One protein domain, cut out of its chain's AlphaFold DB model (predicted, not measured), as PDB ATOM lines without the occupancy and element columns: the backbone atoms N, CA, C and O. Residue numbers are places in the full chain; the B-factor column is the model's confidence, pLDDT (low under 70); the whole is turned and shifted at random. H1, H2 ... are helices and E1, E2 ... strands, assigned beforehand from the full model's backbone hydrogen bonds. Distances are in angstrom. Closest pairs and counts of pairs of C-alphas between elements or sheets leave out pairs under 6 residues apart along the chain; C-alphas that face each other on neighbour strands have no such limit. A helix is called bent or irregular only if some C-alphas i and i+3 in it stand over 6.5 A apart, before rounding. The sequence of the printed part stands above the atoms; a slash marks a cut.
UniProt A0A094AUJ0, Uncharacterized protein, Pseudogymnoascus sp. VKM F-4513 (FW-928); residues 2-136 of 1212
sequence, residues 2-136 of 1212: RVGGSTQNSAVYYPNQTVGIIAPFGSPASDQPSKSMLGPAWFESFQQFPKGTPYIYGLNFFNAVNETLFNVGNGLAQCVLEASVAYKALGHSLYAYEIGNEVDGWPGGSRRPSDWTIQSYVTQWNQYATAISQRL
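AT A GLANCE: This is residues 2 to 136 of the 1212 residues of an uncharacterized protein of Pseudogymnoascus sp. VKM F-4513 (FW-928) (UniProt A0A094AUJ0). A kinked helix, H2, packs along a short pair of parallel strands, E3 and E4, with H3 crossing one part of H2 and H1 beside another, while a second small parallel pair, E1 and E2, has E1 close to H2. Long links run between these parts, and the one from residue 14 to 35 reaches out to 25 A from the mean of the C-alphas. The printed part has 135 residues with three named helices and four named strands, in the order E1 E2 H1 E3 H2 E4 H3; the class is mixed, helices and strands, though under half of the residues are in named elements. The whole is compact, with a radius of gyration of the C-alphas of 15.1 A and spans of 44 by 41 by 24 A.

IN THESE COORDINATES: Find C-alpha 55 at (-36.909, 19.111, 6.183), where E3, residues 55 to 59, begins; its partner E4, residues 94 to 99, is 14.1 A long. H2, residues 75 to 93, starts at C-alpha 75 at (-33.362, 21.013, 28.705) and is 25.5 A long, with a kink of 54 degrees near residue 87; it is irregular, with C-alphas 89 and 92 9.5 A apart. H3, residues 118 to 135, runs 25.8 A to C-alpha 135 at (-26.212, 10.568, 20.391). Look for H1 at residues 40 to 48, 14.5 A long, and for the short strands E1, residues 11 to 13, and E2, residues 36 to 38.

HOW THE PARTS SIT: Start at E3 and E4, parallel at 24 degrees, where N 57 and O 96 are 3.0 A apart and N 59 and O 98 2.8 A, within hydrogen-bond range. E3, H2 and E4 form a strand-helix-strand unit, two parallel neighbour strands with a helix between them along the chain, and its crossover is right-handed. With residues 76 to 84 alone, H2 touches H3 at a steep tilt of 62 degrees, the same way; the closest C-alphas, of Val 80 and Ile 132, are 5.2 A apart. With residues 85 to 90 alone, H2 touches H1 at a shallow tilt of 26 degrees, the same way; the closest C-alphas, of Phe 43 and Ala 89, are 5.9 A apart. E1 and E2 are parallel, with N 38 and O 12 2.8 A apart. H1 and H3 are apart. In H3 every O i to N i+4 pair is within hydrogen-bond range; in H2 13 of 15 are, and in H1 2 of 5, beside 6 of 6 O i to N i+3 pairs.

THE WHOLE: The C-alphas of Lys 51 and Asp 115, the two farthest apart, are 44.7 A apart. The printed part has no cut; the links E1 to E2, E3 to H2 and E4 to H3 are long. The mean pLDDT of the printed part is 79.8, and residues 4 to 9, 29, 64 to 69 and 110 are under 70.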
ATOM      1  N   ARG A   2     -39.500  23.916   6.488       79.25
ATOM      2  CA  ARG A   2     -39.073  24.000   7.891       79.25
ATOM      3  C   ARG A   2     -40.252  23.613   8.766       79.25
ATOM      4  O   ARG A   2     -41.327  24.175   8.621       79.25
ATOM      5  N   VAL A   3     -40.054  22.615   9.610       72.88
ATOM      6  CA  VAL A   3     -41.098  21.951  10.382       72.88
ATOM      7  C   VAL A   3     -40.662  21.860  11.838       72.88
ATOM      8  O   VAL A   3     -39.503  21.609  12.142       72.88
ATOM      9  N   GLY A   4     -41.586  22.119  12.747       62.03
ATOM     10  CA  GLY A   4     -41.307  22.242  14.175       62.03
ATOM     11  C   GLY A   4     -42.419  23.069  14.801       62.03
ATOM     12  O   GLY A   4     -42.902  24.005  14.167       62.03
ATOM     13  N   GLY A   5     -42.904  22.663  15.976       55.81
ATOM     14  CA  GLY A   5     -44.126  23.212  16.565       55.81
ATOM     15  C   GLY A   5     -44.082  24.738  16.696       55.81
ATOM     16  O   GLY A   5     -43.112  25.280  17.212       55.81
ATOM     17  N   SER A   6     -45.135  25.389  16.186       52.84
ATOM     18  CA  SER A   6     -45.511  26.807  16.325       52.84
ATOM     19  C   SER A   6     -44.532  27.669  17.141       52.84
ATOM     20  O   SER A   6     -44.541  27.556  18.368       52.84
ATOM     21  N   THR A   7     -43.757  28.550  16.485       58.09
ATOM     22  CA  THR A   7     -42.843  29.528  17.128       58.09
ATOM     23  C   THR A   7     -41.962  28.880  18.205       58.09
ATOM     24  O   THR A   7     -42.300  28.893  19.388       58.09
ATOM     25  N   GLN A   8     -40.858  28.275  17.769       61.38
ATOM     26  CA  GLN A   8     -40.144  27.101  18.315       61.38
ATOM     27  C   GLN A   8     -39.470  27.240  19.698       61.38
ATOM     28  O   GLN A   8     -38.465  26.595  19.974       61.38
ATOM     29  N   ASN A   9     -40.018  28.077  20.573       66.69
ATOM     30  CA  ASN A   9     -39.786  28.068  22.019       66.69
ATOM     31  C   ASN A   9     -41.074  27.705  22.787       66.69
ATOM     32  O   ASN A   9     -41.116  27.775  24.013       66.69
ATOM     33  N   SER A  10     -42.139  27.359  22.057       71.75
ATOM     34  CA  SER A  10     -43.457  27.022  22.589       71.75
ATOM     35  C   SER A  10     -43.869  25.595  22.226       71.75
ATOM     36  O   SER A  10     -45.060  25.303  22.264       71.75
ATOM     37  N   ALA A  11     -42.938  24.690  21.910       80.69
ATOM     38  CA  ALA A  11     -43.236  23.279  21.672       80.69
ATOM     39  C   ALA A  11     -42.401  22.354  22.574       80.69
ATOM     40  O   ALA A  11     -41.331  22.729  23.028       80.69
ATOM     41  N   VAL A  12     -42.858  21.132  22.836       85.25
ATOM     42  CA  VAL A  12     -42.034  20.094  23.475       85.25
ATOM     43  C   VAL A  12     -42.530  18.706  23.084       85.25
ATOM     44  O   VAL A  12     -43.737  18.476  22.992       85.25
ATOM     45  N   TYR A  13     -41.611  17.769  22.867       87.44
ATOM     46  CA  TYR A  13     -41.949  16.371  22.621       87.44
ATOM     47  C   TYR A  13     -42.178  15.555  23.907       87.44
ATOM     48  O   TYR A  13     -41.321  15.514  24.789       87.44
ATOM     49  N   TYR A  14     -43.294  14.825  23.970       88.75
ATOM     50  CA  TYR A  14     -43.609  13.855  25.017       88.75
ATOM     51  C   TYR A  14     -43.759  12.444  24.422       88.75
ATOM     52  O   TYR A  14     -44.724  12.182  23.700       88.75
ATOM     53  N   PRO A  15     -42.867  11.491  24.755       87.88
ATOM     54  CA  PRO A  15     -42.861  10.164  24.133       87.88
ATOM     55  C   PRO A  15     -44.107   9.321  24.435       87.88
ATOM     56  O   PRO A  15     -44.471   8.470  23.631       87.88
ATOM     57  N   ASN A  16     -44.780   9.579  25.559       87.19
ATOM     58  CA  ASN A  16     -45.957   8.820  25.998       87.19
ATOM     59  C   ASN A  16     -47.292   9.480  25.602       87.19
ATOM     60  O   ASN A  16     -48.349   9.031  26.043       87.19
ATOM     61  N   GLN A  17     -47.274  10.563  24.819       85.88
ATOM     62  CA  GLN A  17     -48.496  11.241  24.384       85.88
ATOM     63  C   GLN A  17     -49.187  10.437  23.273       85.88
ATOM     64  O   GLN A  17     -48.572  10.127  22.261       85.88
ATOM     65  N   THR A  18     -50.474  10.125  23.433       81.81
ATOM     66  CA  THR A  18     -51.247   9.338  22.450       81.81
ATOM     67  C   THR A  18     -51.803  10.177  21.299       81.81
ATOM     68  O   THR A  18     -51.987   9.671  20.197       81.81
ATOM     69  N   VAL A  19     -52.052  11.466  21.535       82.31
ATOM     70  CA  VAL A  19     -52.503  12.423  20.513       82.31
ATOM     71  C   VAL A  19     -51.286  12.981  19.769       82.31
ATOM     72  O   VAL A  19     -50.266  13.275  20.392       82.31
ATOM     73  N   GLY A  20     -51.381  13.177  18.451       81.19
ATOM     74  CA  GLY A  20     -50.281  13.737  17.654       81.19
ATOM     75  C   GLY A  20     -49.797  15.091  18.182       81.19
ATOM     76  O   GLY A  20     -48.620  15.249  18.488       81.19
ATOM     77  N   ILE A  21     -50.704  16.044  18.386       83.75
ATOM     78  CA  ILE A  21     -50.384  17.369  18.927       83.75
ATOM     79  C   ILE A  21     -51.470  17.847  19.897       83.75
ATOM     80  O   ILE A  21     -52.660  17.753  19.603       83.75
ATOM     81  N   ILE A  22     -51.063  18.404  21.039       84.44
ATOM     82  CA  ILE A  22     -51.942  19.108  21.980       84.44
ATOM     83  C   ILE A  22     -51.476  20.561  22.055       84.44
ATOM     84  O   ILE A  22     -50.350  20.837  22.458       84.44
ATOM     85  N   ALA A  23     -52.341  21.494  21.671       81.50
ATOM     86  CA  ALA A  23     -52.010  22.911  21.547       81.50
ATOM     87  C   ALA A  23     -53.066  23.767  22.280       81.50
ATOM     88  O   ALA A  23     -54.027  24.204  21.653       81.50
ATOM     89  N   PRO A  24     -52.977  23.950  23.613       80.38
ATOM     90  CA  PRO A  24     -53.921  24.769  24.376       80.38
ATOM     91  C   PRO A  24     -53.912  26.240  23.943       80.38
ATOM     92  O   PRO A  24     -52.898  26.932  24.061       80.38
ATOM     93  N   PHE A  25     -55.074  26.735  23.524       80.62
ATOM     94  CA  PHE A  25     -55.318  28.137  23.192       80.62
ATOM     95  C   PHE A  25     -55.884  28.878  24.410       80.62
ATOM     96  O   PHE A  25     -56.719  28.332  25.128       80.62
ATOM     97  N   GLY A  26     -55.430  30.114  24.646       74.06
ATOM     98  CA  GLY A  26     -55.892  30.929  25.781       74.06
ATOM     99  C   GLY A  26     -57.374  31.309  25.693       74.06
ATOM    100  O   GLY A  26     -58.030  31.503  26.713       74.06
ATOM    101  N   SER A  27     -57.920  31.366  24.478       78.19
ATOM    102  CA  SER A  27     -59.349  31.483  24.190       78.19
ATOM    103  C   SER A  27     -59.668  30.883  22.811       78.19
ATOM    104  O   SER A  27     -58.753  30.697  22.005       78.19
ATOM    105  N   PRO A  28     -60.947  30.622  22.477       71.19
ATOM    106  CA  PRO A  28     -61.342  30.211  21.126       71.19
ATOM    107  C   PRO A  28     -60.918  31.191  20.020       71.19
ATOM    108  O   PRO A  28     -60.736  30.767  18.883       71.19
ATOM    109  N   ALA A  29     -60.742  32.474  20.362       67.50
ATOM    110  CA  ALA A  29     -60.297  33.534  19.457       67.50
ATOM    111  C   ALA A  29     -58.765  33.670  19.371       67.50
ATOM    112  O   ALA A  29     -58.269  34.477  18.591       67.50
ATOM    113  N   SER A  30     -57.998  32.929  20.182       75.12
ATOM    114  CA  SER A  30     -56.537  32.942  20.088       75.12
ATOM    115  C   SER A  30     -56.069  32.183  18.848       75.12
ATOM    116  O   SER A  30     -56.395  31.011  18.666       75.12
ATOM    117  N   ASP A  31     -55.231  32.834  18.046       72.50
ATOM    118  CA  ASP A  31     -54.609  32.225  16.867       72.50
ATOM    119  C   ASP A  31     -53.292  31.504  17.178       72.50
ATOM    120  O   ASP A  31     -52.790  30.748  16.348       72.50
ATOM    121  N   GLN A  32     -52.732  31.707  18.378       77.06
ATOM    122  CA  GLN A  32     -51.564  30.974  18.865       77.06
ATOM    123  C   GLN A  32     -51.902  30.123  20.078       77.06
ATOM    124  O   GLN A  32     -52.579  30.598  20.998       77.06
ATOM    125  N   PRO A  33     -51.379  28.890  20.132       77.50
ATOM    126  CA  PRO A  33     -51.401  28.146  21.367       77.50
ATOM    127  C   PRO A  33     -50.423  28.770  22.368       77.50
ATOM    128  O   PRO A  33     -49.336  29.219  22.013       77.50
ATOM    129  N   SER A  34     -50.804  28.757  23.644       76.69
ATOM    130  CA  SER A  34     -49.931  29.148  24.761       76.69
ATOM    131  C   SER A  34     -48.676  28.273  24.841       76.69
ATOM    132  O   SER A  34     -47.606  28.735  25.229       76.69
ATOM    133  N   LYS A  35     -48.825  27.001  24.460       79.94
ATOM    134  CA  LYS A  35     -47.776  25.997  24.318       79.94
ATOM    135  C   LYS A  35     -48.272  24.840  23.449       79.94
ATOM    136  O   LYS A  35     -49.475  24.623  23.363       79.94
ATOM    137  N   SER A  36     -47.363  24.073  22.866       83.56
ATOM    138  CA  SER A  36     -47.624  22.923  21.998       83.56
ATOM    139  C   SER A  36     -46.903  21.690  22.543       83.56
ATOM    140  O   SER A  36     -45.752  21.752  22.962       83.56
ATOM    141  N   MET A  37     -47.583  20.552  22.561       85.44
ATOM    142  CA  MET A  37     -47.077  19.288  23.093       85.44
ATOM    143  C   MET A  37     -47.177  18.236  21.988       85.44
ATOM    144  O   MET A  37     -48.264  17.997  21.458       85.44
ATOM    145  N   LEU A  38     -46.045  17.666  21.583       86.00
ATOM    146  CA  LEU A  38     -45.913  16.788  20.418       86.00
ATOM    147  C   LEU A  38     -45.783  15.328  20.872       86.00
ATOM    148  O   LEU A  38     -44.983  15.040  21.755       86.00
ATOM    149  N   GLY A  39     -46.536  14.412  20.263       87.69
ATOM    150  CA  GLY A  39     -46.459  12.964  20.501       87.69
ATOM    151  C   GLY A  39     -45.855  12.198  19.315       87.69
ATOM    152  O   GLY A  39     -45.547  12.804  18.288       87.69
ATOM    153  N   PRO A  40     -45.680  10.864  19.402       87.38
ATOM    154  CA  PRO A  40     -45.134  10.048  18.310       87.38
ATOM    155  C   PRO A  40     -45.879  10.209  16.975       87.38
ATOM    156  O   PRO A  40     -45.234  10.375  15.941       87.38
ATOM    157  N   ALA A  41     -47.215  10.284  16.996       83.75
ATOM    158  CA  ALA A  41     -48.026  10.450  15.786       83.75
ATOM    159  C   ALA A  41     -47.754  11.775  15.037       83.75
ATOM    160  O   ALA A  41     -47.921  11.842  13.820       83.75
ATOM    161  N   TRP A  42     -47.260  12.823  15.719       83.62
ATOM    162  CA  TRP A  42     -46.795  14.041  15.038       83.62
ATOM    163  C   TRP A  42     -45.633  13.752  14.094       83.62
ATOM    164  O   TRP A  42     -45.618  14.225  12.960       83.62
ATOM    165  N   PHE A  43     -44.683  12.934  14.537       82.81
ATOM    166  CA  PHE A  43     -43.547  12.543  13.716       82.81
ATOM    167  C   PHE A  43     -43.933  11.570  12.595       82.81
ATOM    168  O   PHE A  43     -43.350  11.619  11.515       82.81
ATOM    169  N   GLU A  44     -44.941  10.726  12.803       81.50
ATOM    170  CA  GLU A  44     -45.471   9.849  11.749       81.50
ATOM    171  C   GLU A  44     -46.137  10.647  10.618       81.50
ATOM    172  O   GLU A  44     -46.021  10.278   9.449       81.50
ATOM    173  N   SER A  45     -46.743  11.798  10.933       79.62
ATOM    174  CA  SER A  45     -47.401  12.662   9.942       79.62
ATOM    175  C   SER A  45     -46.487  13.182   8.837       79.62
ATOM    176  O   SER A  45     -46.957  13.511   7.747       79.62
ATOM    177  N   PHE A  46     -45.168  13.204   9.062       78.75
ATOM    178  CA  PHE A  46     -44.211  13.602   8.033       78.75
ATOM    179  C   PHE A  46     -44.239  12.685   6.801       78.75
ATOM    180  O   PHE A  46     -43.817  13.106   5.725       78.75
ATOM    181  N   GLN A  47     -44.789  11.473   6.919       75.94
ATOM    182  CA  GLN A  47     -44.969  10.550   5.796       75.94
ATOM    183  C   GLN A  47     -46.053  10.996   4.799       75.94
ATOM    184  O   GLN A  47     -46.060  10.505   3.674       75.94
ATOM    185  N   GLN A  48     -46.943  11.923   5.173       75.31
ATOM    186  CA  GLN A  48     -48.007  12.421   4.289       75.31
ATOM    187  C   GLN A  48     -47.520  13.447   3.259       75.31
ATOM    188  O   GLN A  48     -48.216  13.752   2.295       75.31
ATOM    189  N   PHE A  49     -46.335  14.020   3.455       74.88
ATOM    190  CA  PHE A  49     -45.769  14.967   2.503       74.88
ATOM    191  C   PHE A  49     -45.189  14.250   1.273       74.88
ATOM    192  O   PHE A  49     -44.822  13.074   1.349       74.88
ATOM    193  N   PRO A  50     -44.997  14.958   0.145       74.25
ATOM    194  CA  PRO A  50     -44.466  14.355  -1.067       74.25
ATOM    195  C   PRO A  50     -43.091  13.714  -0.838       74.25
ATOM    196  O   PRO A  50     -42.194  14.304  -0.221       74.25
ATOM    197  N   LYS A  51     -42.912  12.502  -1.374       75.94
ATOM    198  CA  LYS A  51     -41.668  11.731  -1.253       75.94
ATOM    199  C   LYS A  51     -40.470  12.549  -1.750       75.94
ATOM    200  O   LYS A  51     -40.504  13.113  -2.837       75.94
ATOM    201  N   GLY A  52     -39.392  12.567  -0.965       74.88
ATOM    202  CA  GLY A  52     -38.168  13.312  -1.288       74.88
ATOM    203  C   GLY A  52     -38.141  14.761  -0.788       74.88
ATOM    204  O   GLY A  52     -37.169  15.465  -1.052       74.88
ATOM    205  N   THR A  53     -39.157  15.209  -0.041       78.62
ATOM    206  CA  THR A  53     -39.159  16.534   0.599       78.62
ATOM    207  C   THR A  53     -38.032  16.638   1.640       78.62
ATOM    208  O   THR A  53     -37.972  15.798   2.539       78.62
ATOM    209  N   PRO A  54     -37.141  17.650   1.561       83.69
ATOM    210  CA  PRO A  54     -36.146  17.916   2.593       83.69
ATOM    211  C   PRO A  54     -36.720  18.787   3.724       83.69
ATOM    212  O   PRO A  54     -37.384  19.799   3.463       83.69
ATOM    213  N   TYR A  55     -36.408  18.448   4.977       83.69
ATOM    214  CA  TYR A  55     -36.909  19.111   6.183       83.69
ATOM    215  C   TYR A  55     -35.807  19.757   7.004       83.69
ATOM    216  O   TYR A  55     -34.787  19.136   7.290       83.69
ATOM    217  N   ILE A  56     -36.057  20.983   7.446       84.62
ATOM    218  CA  ILE A  56     -35.361  21.556   8.592       84.62
ATOM    219  C   ILE A  56     -36.239  21.317   9.806       84.62
ATOM    220  O   ILE A  56     -37.390  21.751   9.790       84.62
ATOM    221  N   TYR A  57     -35.718  20.624  10.815       86.00
ATOM    222  CA  TYR A  57     -36.447  20.407  12.060       86.00
ATOM    223  C   TYR A  57     -35.986  21.404  13.125       86.00
ATOM    224  O   TYR A  57     -34.803  21.443  13.469       86.00
ATOM    225  N   GLY A  58     -36.911  22.222  13.620       85.19
ATOM    226  CA  GLY A  58     -36.638  23.173  14.696       85.19
ATOM    227  C   GLY A  58     -36.585  22.480  16.054       85.19
ATOM    228  O   GLY A  58     -37.489  21.724  16.395       85.19
ATOM    229  N   LEU A  59     -35.540  22.747  16.829       84.38
ATOM    230  CA  LEU A  59     -35.347  22.236  18.179       84.38
ATOM    231  C   LEU A  59     -35.436  23.383  19.181       84.38
ATOM    232  O   LEU A  59     -34.715  24.380  19.071       84.38
ATOM    233  N   ASN A  60     -36.284  23.202  20.193       81.12
ATOM    234  CA  ASN A  60     -36.402  24.160  21.285       81.12
ATOM    235  C   ASN A  60     -35.074  24.275  22.025       81.12
ATOM    236  O   ASN A  60     -34.408  23.276  22.327       81.12
ATOM    237  N   PHE A  61     -34.720  25.508  22.365       80.00
ATOM    238  CA  PHE A  61     -33.473  25.797  23.050       80.00
ATOM    239  C   PHE A  61     -33.696  26.059  24.543       80.00
ATOM    240  O   PHE A  61     -33.470  27.159  25.064       80.00
ATOM    241  N   PHE A  62     -34.122  25.003  25.236       76.62
ATOM    242  CA  PHE A  62     -34.366  25.030  26.674       76.62
ATOM    243  C   PHE A  62     -33.131  25.502  27.450       76.62
ATOM    244  O   PHE A  62     -32.003  25.156  27.092       76.62
ATOM    245  N   ASN A  63     -33.321  26.249  28.539       70.62
ATOM    246  CA  ASN A  63     -32.238  26.505  29.493       70.62
ATOM    247  C   ASN A  63     -31.760  25.171  30.123       70.62
ATOM    248  O   ASN A  63     -32.526  24.218  30.254       70.62
ATOM    249  N   ALA A  64     -30.484  25.096  30.509       62.28
ATOM    250  CA  ALA A  64     -29.817  23.877  30.961       62.28
ATOM    251  C   ALA A  64     -30.413  23.262  32.244       62.28
ATOM    252  O   ALA A  64     -30.216  22.073  32.484       62.28
ATOM    253  N   VAL A  65     -31.131  24.047  33.059       60.47
ATOM    254  CA  VAL A  65     -31.613  23.619  34.389       60.47
ATOM    255  C   VAL A  65     -33.147  23.565  34.503       60.47
ATOM    256  O   VAL A  65     -33.651  22.787  35.307       60.47
ATOM    257  N   ASN A  66     -33.898  24.330  33.701       59.22
ATOM    258  CA  ASN A  66     -35.354  24.221  33.513       59.22
ATOM    259  C   ASN A  66     -35.852  25.250  32.480       59.22
ATOM    260  O   ASN A  66     -35.297  26.336  32.359       59.22
ATOM    261  N   GLU A  67     -36.947  24.958  31.777       66.88
ATOM    262  CA  GLU A  67     -37.787  25.991  31.153       66.88
ATOM    263  C   GLU A  67     -39.146  25.963  31.851       66.88
ATOM    264  O   GLU A  67     -39.881  24.972  31.785       66.88
ATOM    265  N   THR A  68     -39.455  27.038  32.578       62.22
ATOM    266  CA  THR A  68     -40.624  27.146  33.470       62.22
ATOM    267  C   THR A  68     -41.956  26.947  32.743       62.22
ATOM    268  O   THR A  68     -42.925  26.517  33.362       62.22
ATOM    269  N   LEU A  69     -42.001  27.178  31.426       68.94
ATOM    270  CA  LEU A  69     -43.196  27.008  30.596       68.94
ATOM    271  C   LEU A  69     -43.610  25.530  30.403       68.94
ATOM    272  O   LEU A  69     -44.802  25.237  30.259       68.94
ATOM    273  N   PHE A  70     -42.649  24.595  30.431       74.12
ATOM    274  CA  PHE A  70     -42.872  23.169  30.133       74.12
ATOM    275  C   PHE A  70     -42.485  22.203  31.251       74.12
ATOM    276  O   PHE A  70     -42.890  21.046  31.205       74.12
ATOM    277  N   ASN A  71     -41.730  22.658  32.254       74.38
ATOM    278  CA  ASN A  71     -41.268  21.833  33.374       74.38
ATOM    279  C   ASN A  71     -40.484  20.569  32.944       74.38
ATOM    280  O   ASN A  71     -40.636  19.495  33.518       74.38
ATOM    281  N   VAL A  72     -39.632  20.697  31.923       76.00
ATOM    282  CA  VAL A  72     -38.883  19.576  31.308       76.00
ATOM    283  C   VAL A  72     -37.623  19.145  32.073       76.00
ATOM    284  O   VAL A  72     -36.930  18.223  31.651       76.00
ATOM    285  N   GLY A  73     -37.290  19.800  33.190       78.19
ATOM    286  CA  GLY A  73     -36.058  19.533  33.939       78.19
ATOM    287  C   GLY A  73     -34.802  19.839  33.114       78.19
ATOM    288  O   GLY A  73     -34.494  21.001  32.862       78.19
ATOM    289  N   ASN A  74     -34.078  18.802  32.678       84.88
ATOM    290  CA  ASN A  74     -32.853  18.946  31.887       84.88
ATOM    291  C   ASN A  74     -33.170  19.246  30.412       84.88
ATOM    292  O   ASN A  74     -33.426  18.346  29.608       84.88
ATOM    293  N   GLY A  75     -33.089  20.527  30.053       82.19
ATOM    294  CA  GLY A  75     -33.362  21.013  28.705       82.19
ATOM    295  C   GLY A  75     -32.478  20.412  27.604       82.19
ATOM    296  O   GLY A  75     -32.963  20.153  26.504       82.19
ATOM    297  N   LEU A  76     -31.201  20.131  27.894       86.81
ATOM    298  CA  LEU A  76     -30.277  19.512  26.935       86.81
ATOM    299  C   LEU A  76     -30.680  18.065  26.632       86.81
ATOM    300  O   LEU A  76     -30.746  17.671  25.469       86.81
ATOM    301  N   ALA A  77     -30.984  17.278  27.667       87.19
ATOM    302  CA  ALA A  77     -31.426  15.896  27.503       87.19
ATOM    303  C   ALA A  77     -32.746  15.816  26.720       87.19
ATOM    304  O   ALA A  77     -32.880  14.982  25.824       87.19
ATOM    305  N   GLN A  78     -33.683  16.725  27.005       87.81
ATOM    306  CA  GLN A  78     -34.946  16.830  26.277       87.81
ATOM    307  C   GLN A  78     -34.731  17.180  24.794       87.81
ATOM    308  O   GLN A  78     -35.329  16.555  23.921       87.81
ATOM    309  N   CYS A  79     -33.841  18.132  24.495       87.69
ATOM    310  CA  CYS A  79     -33.490  18.505  23.121       87.69
ATOM    311  C   CYS A  79     -32.865  17.325  22.346       87.69
ATOM    312  O   CYS A  79     -33.246  17.043  21.210       87.69
ATOM    313  N   VAL A  80     -31.953  16.576  22.981       89.19
ATOM    314  CA  VAL A  80     -31.315  15.382  22.394       89.19
ATOM    315  C   VAL A  80     -32.323  14.250  22.151       89.19
ATOM    316  O   VAL A  80     -32.239  13.562  21.127       89.19
ATOM    317  N   LEU A  81     -33.282  14.052  23.062       89.69
ATOM    318  CA  LEU A  81     -34.381  13.096  22.887       89.69
ATOM    319  C   LEU A  81     -35.211  13.445  21.649       89.69
ATOM    320  O   LEU A  81     -35.405  12.593  20.783       89.69
ATOM    321  N   GLU A  82     -35.662  14.695  21.554       89.44
ATOM    322  CA  GLU A  82     -36.488  15.167  20.442       89.44
ATOM    323  C   GLU A  82     -35.754  15.047  19.098       89.44
ATOM    324  O   GLU A  82     -36.302  14.492  18.143       89.44
ATOM    325  N   ALA A  83     -34.479  15.449  19.041       89.12
ATOM    326  CA  ALA A  83     -33.641  15.278  17.855       89.12
ATOM    327  C   ALA A  83     -33.510  13.799  17.443       89.12
ATOM    328  O   ALA A  83     -33.590  13.458  16.266       89.12
ATOM    329  N   SER A  84     -33.356  12.881  18.400       89.44
ATOM    330  CA  SER A  84     -33.242  11.446  18.094       89.44
ATOM    331  C   SER A  84     -34.511  10.890  17.436       89.44
ATOM    332  O   SER A  84     -34.434  10.095  16.495       89.44
ATOM    333  N   VAL A  85     -35.683  11.326  17.904       88.88
ATOM    334  CA  VAL A  85     -36.976  10.909  17.345       88.88
ATOM    335  C   VAL A  85     -37.206  11.524  15.966       88.88
ATOM    336  O   VAL A  85     -37.583  10.802  15.041       88.88
ATOM    337  N   ALA A  86     -36.898  12.811  15.795       87.75
ATOM    338  CA  ALA A  86     -36.979  13.488  14.504       87.75
ATOM    339  C   ALA A  86     -36.101  12.804  13.443       87.75
ATOM    340  O   ALA A  86     -36.570  12.542  12.335       87.75
ATOM    341  N   TYR A  87     -34.859  12.439  13.791       88.06
ATOM    342  CA  TYR A  87     -33.964  11.711  12.887       88.06
ATOM    343  C   TYR A  87     -34.545  10.360  12.469       88.06
ATOM    344  O   TYR A  87     -34.546  10.025  11.287       88.06
ATOM    345  N   LYS A  88     -35.063   9.589  13.433       86.88
ATOM    346  CA  LYS A  88     -35.661   8.276  13.163       86.88
ATOM    347  C   LYS A  88     -36.867   8.383  12.226       86.88
ATOM    348  O   LYS A  88     -37.038   7.519  11.373       86.88
ATOM    349  N   ALA A  89     -37.685   9.420  12.387       85.69
ATOM    350  CA  ALA A  89     -38.879   9.625  11.577       85.69
ATOM    351  C   ALA A  89     -38.563  10.126  10.158       85.69
ATOM    352  O   ALA A  89     -39.170   9.668   9.194       85.69
ATOM    353  N   LEU A  90     -37.614  11.057  10.022       85.81
ATOM    354  CA  LEU A  90     -37.331  11.745   8.759       85.81
ATOM    355  C   LEU A  90     -36.207  11.094   7.942       85.81
ATOM    356  O   LEU A  90     -36.174  11.231   6.721       85.81
ATOM    357  N   GLY A  91     -35.267  10.396   8.582       85.44
ATOM    358  CA  GLY A  91     -34.134   9.747   7.918       85.44
ATOM    359  C   GLY A  91     -33.390  10.681   6.953       85.44
ATOM    360  O   GLY A  91     -33.016  11.799   7.306       85.44
ATOM    361  N   HIS A  92     -33.207  10.235   5.705       83.94
ATOM    362  CA  HIS A  92     -32.539  11.012   4.648       83.94
ATOM    363  C   HIS A  92     -33.281  12.290   4.230       83.94
ATOM    364  O   HIS A  92     -32.679  13.156   3.596       83.94
ATOM    365  N   SER A  93     -34.561  12.427   4.582       85.88
ATOM    366  CA  SER A  93     -35.319  13.654   4.347       85.88
ATOM    367  C   SER A  93     -34.976  14.757   5.350       85.88
ATOM    368  O   SER A  93     -35.311  15.911   5.097       85.88
ATOM    369  N   LEU A  94     -34.282  14.475   6.458       86.81
ATOM    370  CA  LEU A  94     -33.786  15.528   7.344       86.81
ATOM    371  C   LEU A  94     -32.587  16.250   6.705       86.81
ATOM    372  O   LEU A  94     -31.494  15.703   6.571       86.81
ATOM    373  N   TYR A  95     -32.784  17.517   6.350       85.62
ATOM    374  CA  TYR A  95     -31.753  18.384   5.785       85.62
ATOM    375  C   TYR A  95     -30.809  18.942   6.859       85.62
ATOM    376  O   TYR A  95     -29.582  18.876   6.692       85.62
ATOM    377  N   ALA A  96     -31.389  19.495   7.933       87.38
ATOM    378  CA  ALA A  96     -30.685  20.070   9.077       87.38
ATOM    379  C   ALA A  96     -31.604  20.240  10.308       87.38
ATOM    380  O   ALA A  96     -32.825  20.295  10.181       87.38
ATOM    381  N   TYR A  97     -31.007  20.381  11.486       87.56
ATOM    382  CA  TYR A  97     -31.604  20.894  12.710       87.56
ATOM    383  C   TYR A  97     -31.321  22.384  12.847       87.56
ATOM    384  O   TYR A  97     -30.189  22.820  12.627       87.56
ATOM    385  N   GLU A  98     -32.317  23.147  13.271       86.25
ATOM    386  CA  GLU A  98     -32.144  24.528  13.720       86.25
ATOM    387  C   GLU A  98     -32.375  24.574  15.233       86.25
ATOM    388  O   GLU A  98     -33.413  24.120  15.703       86.25
ATOM    389  N   ILE A  99     -31.392  25.044  16.007       84.69
ATOM    390  CA  ILE A  99     -31.460  25.059  17.478       84.69
ATOM    391  C   ILE A  99     -31.705  26.496  17.941       84.69
ATOM    392  O   ILE A  99     -30.809  27.347  17.846       84.69
ATOM    393  N   GLY A 100     -32.901  26.733  18.481       81.25
ATOM    394  CA  GLY A 100     -33.373  28.043  18.925       81.25
ATOM    395  C   GLY A 100     -33.973  28.908  17.815       81.25
ATOM    396  O   GLY A 100     -33.664  28.747  16.638       81.25
ATOM    397  N   ASN A 101     -34.829  29.843  18.233       80.31
ATOM    398  CA  ASN A 101     -35.629  30.717  17.373       80.31
ATOM    399  C   ASN A 101     -35.659  32.134  17.959       80.31
ATOM    400  O   ASN A 101     -36.086  32.285  19.110       80.31
ATOM    401  N   GLU A 102     -35.222  33.138  17.188       80.44
ATOM    402  CA  GLU A 102     -35.237  34.568  17.561       80.44
ATOM    403  C   GLU A 102     -34.532  34.832  18.897       80.44
ATOM    404  O   GLU A 102     -35.072  35.401  19.848       80.44
ATOM    405  N   VAL A 103     -33.309  34.309  18.999       77.19
ATOM    406  CA  VAL A 103     -32.530  34.269  20.246       77.19
ATOM    407  C   VAL A 103     -31.994  35.638  20.680       77.19
ATOM    408  O   VAL A 103     -31.571  35.807  21.823       77.19
ATOM    409  N   ASP A 104     -32.020  36.615  19.775       75.44
ATOM    410  CA  ASP A 104     -31.783  38.044  19.998       75.44
ATOM    411  C   ASP A 104     -32.875  38.715  20.830       75.44
ATOM    412  O   ASP A 104     -32.573  39.670  21.538       75.44
ATOM    413  N   GLY A 105     -34.114  38.216  20.786       76.88
ATOM    414  CA  GLY A 105     -35.234  38.759  21.561       76.88
ATOM    415  C   GLY A 105     -35.302  38.256  23.008       76.88
ATOM    416  O   GLY A 105     -36.247  38.561  23.731       76.88
ATOM    417  N   TRP A 106     -34.352  37.422  23.444       78.88
ATOM    418  CA  TRP A 106     -34.371  36.795  24.772       78.88
ATOM    419  C   TRP A 106     -33.773  37.608  25.937       78.88
ATOM    420  O   TRP A 106     -34.222  37.355  27.064       78.88
ATOM    421  N   PRO A 107     -32.791  38.523  25.755       81.19
ATOM    422  CA  PRO A 107     -32.249  39.312  26.858       81.19
ATOM    423  C   PRO A 107     -33.325  40.156  27.549       81.19
ATOM    424  O   PRO A 107     -34.148  40.790  26.895       81.19
ATOM    425  N   GLY A 108     -33.296  40.210  28.882       71.69
ATOM    426  CA  GLY A 108     -34.145  41.119  29.667       71.69
ATOM    427  C   GLY A 108     -35.626  40.722  29.746       71.69
ATOM    428  O   GLY A 108     -36.422  41.476  30.303       71.69
ATOM    429  N   GLY A 109     -35.993  39.547  29.221       71.00
ATOM    430  CA  GLY A 109     -37.329  38.955  29.318       71.00
ATOM    431  C   GLY A 109     -37.386  37.730  30.238       71.00
ATOM    432  O   GLY A 109     -36.486  37.469  31.032       71.00
ATOM    433  N   SER A 110     -38.442  36.922  30.109       67.50
ATOM    434  CA  SER A 110     -38.641  35.694  30.903       67.50
ATOM    435  C   SER A 110     -37.750  34.512  30.490       67.50
ATOM    436  O   SER A 110     -37.741  33.492  31.176       67.50
ATOM    437  N   ARG A 111     -37.018  34.624  29.371       73.06
ATOM    438  CA  ARG A 111     -36.262  33.515  28.760       73.06
ATOM    439  C   ARG A 111     -34.774  33.513  29.099       73.06
ATOM    440  O   ARG A 111     -34.208  32.430  29.271       73.06
ATOM    441  N   ARG A 112     -34.122  34.681  29.153       82.12
ATOM    442  CA  ARG A 112     -32.689  34.824  29.465       82.12
ATOM    443  C   ARG A 112     -32.410  36.117  30.246       82.12
ATOM    444  O   ARG A 112     -33.172  37.077  30.123       82.12
ATOM    445  N   PRO A 113     -31.321  36.168  31.036       81.00
ATOM    446  CA  PRO A 113     -30.938  37.384  31.744       81.00
ATOM    447  C   PRO A 113     -30.562  38.521  30.778       81.00
ATOM    448  O   PRO A 113     -30.305  38.300  29.595       81.00
ATOM    449  N   SER A 114     -30.548  39.759  31.274       82.88
ATOM    450  CA  SER A 114     -30.290  40.967  30.474       82.88
ATOM    451  C   SER A 114     -28.895  41.044  29.846       82.88
ATOM    452  O   SER A 114     -28.694  41.841  28.937       82.88
ATOM    453  N   ASP A 115     -27.937  40.245  30.318       82.00
ATOM    454  CA  ASP A 115     -26.574  40.144  29.786       82.00
ATOM    455  C   ASP A 115     -26.414  39.036  28.722       82.00
ATOM    456  O   ASP A 115     -25.298  38.740  28.297       82.00
ATOM    457  N   TRP A 116     -27.511  38.418  28.265       81.75
ATOM    458  CA  TRP A 116     -27.483  37.451  27.167       81.75
ATOM    459  C   TRP A 116     -26.951  38.086  25.877       81.75
ATOM    460  O   TRP A 116     -27.443  39.115  25.416       81.75
ATOM    461  N   THR A 117     -25.949  37.447  25.270       76.00
ATOM    462  CA  THR A 117     -25.305  37.916  24.038       76.00
ATOM    463  C   THR A 117     -25.349  36.854  22.945       76.00
ATOM    464  O   THR A 117     -25.578  35.670  23.200       76.00
ATOM    465  N   ILE A 118     -25.040  37.266  21.715       74.50
ATOM    466  CA  ILE A 118     -24.794  36.349  20.594       74.50
ATOM    467  C   ILE A 118     -23.722  35.310  20.960       74.50
ATOM    468  O   ILE A 118     -23.917  34.123  20.711       74.50
ATOM    469  N   GLN A 119     -22.632  35.711  21.621       77.38
ATOM    470  CA  GLN A 119     -21.586  34.773  22.042       77.38
ATOM    471  C   GLN A 119     -22.101  33.759  23.080       77.38
ATOM    472  O   GLN A 119     -21.715  32.584  23.044       77.38
ATOM    473  N   SER A 120     -23.003  34.177  23.978       80.00
ATOM    474  CA  SER A 120     -23.687  33.282  24.925       80.00
ATOM    475  C   SER A 120     -24.494  32.213  24.178       80.00
ATOM    476  O   SER A 120     -24.377  31.024  24.483       80.00
ATOM    477  N   TYR A 121     -25.234  32.619  23.139       81.81
ATOM    478  CA  TYR A 121     -25.951  31.708  22.247       81.81
ATOM    479  C   TYR A 121     -25.002  30.747  21.515       81.81
ATOM    480  O   TYR A 121     -25.195  29.536  21.593       81.81
ATOM    481  N   VAL A 122     -23.956  31.248  20.847       79.44
ATOM    482  CA  VAL A 122     -23.027  30.421  20.052       79.44
ATOM    483  C   VAL A 122     -22.334  29.364  20.918       79.44
ATOM    484  O   VAL A 122     -22.176  28.209  20.505       79.44
ATOM    485  N   THR A 123     -21.952  29.730  22.142       82.19
ATOM    486  CA  THR A 123     -21.334  28.808  23.105       82.19
ATOM    487  C   THR A 123     -22.291  27.672  23.463       82.19
ATOM    488  O   THR A 123     -21.936  26.495  23.361       82.19
ATOM    489  N   GLN A 124     -23.531  28.011  23.820       83.81
ATOM    490  CA  GLN A 124     -24.538  27.024  24.193       83.81
ATOM    491  C   GLN A 124     -24.978  26.177  22.984       83.81
ATOM    492  O   GLN A 124     -25.200  24.975  23.104       83.81
ATOM    493  N   TRP A 125     -25.058  26.771  21.792       85.38
ATOM    494  CA  TRP A 125     -25.422  26.069  20.565       85.38
ATOM    495  C   TRP A 125     -24.412  24.968  20.245       85.38
ATOM    496  O   TRP A 125     -24.795  23.833  19.964       85.38
ATOM    497  N   ASN A 126     -23.113  25.269  20.374       82.88
ATOM    498  CA  ASN A 126     -22.051  24.280  20.186       82.88
ATOM    499  C   ASN A 126     -22.187  23.103  21.165       82.88
ATOM    500  O   ASN A 126     -21.954  21.957  20.770       82.88
ATOM    501  N   GLN A 127     -22.585  23.361  22.414       86.19
ATOM    502  CA  GLN A 127     -22.842  22.316  23.409       86.19
ATOM    503  C   GLN A 127     -23.989  21.390  22.967       86.19
ATOM    504  O   GLN A 127     -23.838  20.168  23.000       86.19
ATOM    505  N   TYR A 128     -25.106  21.956  22.504       87.50
ATOM    506  CA  TYR A 128     -26.292  21.193  22.100       87.50
ATOM    507  C   TYR A 128     -26.034  20.404  20.811       87.50
ATOM    508  O   TYR A 128     -26.289  19.201  20.760       87.50
ATOM    509  N   ALA A 129     -25.441  21.042  19.798       84.81
ATOM    510  CA  ALA A 129     -25.073  20.394  18.540       84.81
ATOM    511  C   ALA A 129     -24.098  19.222  18.755       84.81
ATOM    512  O   ALA A 129     -24.244  18.157  18.145       84.81
ATOM    513  N   THR A 130     -23.136  19.376  19.672       84.12
ATOM    514  CA  THR A 130     -22.198  18.302  20.037       84.12
ATOM    515  C   THR A 130     -22.922  17.133  20.707       84.12
ATOM    516  O   THR A 130     -22.725  15.989  20.301       84.12
ATOM    517  N   ALA A 131     -23.793  17.399  21.684       86.81
ATOM    518  CA  ALA A 131     -24.540  16.356  22.392       86.81
ATOM    519  C   ALA A 131     -25.484  15.571  21.462       86.81
ATOM    520  O   ALA A 131     -25.549  14.343  21.534       86.81
ATOM    521  N   ILE A 132     -26.170  16.259  20.541       88.00
ATOM    522  CA  ILE A 132     -27.002  15.623  19.508       88.00
ATOM    523  C   ILE A 132     -26.132  14.736  18.610       88.00
ATOM    524  O   ILE A 132     -26.467  13.577  18.369       88.00
ATOM    525  N   SER A 133     -24.980  15.246  18.164       83.00
ATOM    526  CA  SER A 133     -24.066  14.500  17.292       83.00
ATOM    527  C   SER A 133     -23.520  13.233  17.951       83.00
ATOM    528  O   SER A 133     -23.468  12.183  17.316       83.00
ATOM    529  N   GLN A 134     -23.165  13.306  19.237       83.69
ATOM    530  CA  GLN A 134     -22.715  12.154  20.023       83.69
ATOM    531  C   GLN A 134     -23.817  11.112  20.238       83.69
ATOM    532  O   GLN A 134     -23.515   9.931  20.385       83.69
ATOM    533  N   ARG A 135     -25.094  11.511  20.255       84.69
ATOM    534  CA  ARG A 135     -26.212  10.568  20.391       84.69
ATOM    535  C   ARG A 135     -26.548   9.851  19.079       84.69
ATOM    536  O   ARG A 135     -27.029   8.722  19.125       84.69
ATOM    537  N   LEU A 136     -26.274  10.480  17.934       81.75
ATOM    538  CA  LEU A 136     -26.548   9.972  16.581       81.75
ATOM    539  C   LEU A 136     -25.335   9.251  15.937       81.75
ATOM    540  O   LEU A 136     -25.140   9.325  14.723       81.75
TER     541      LEU A 136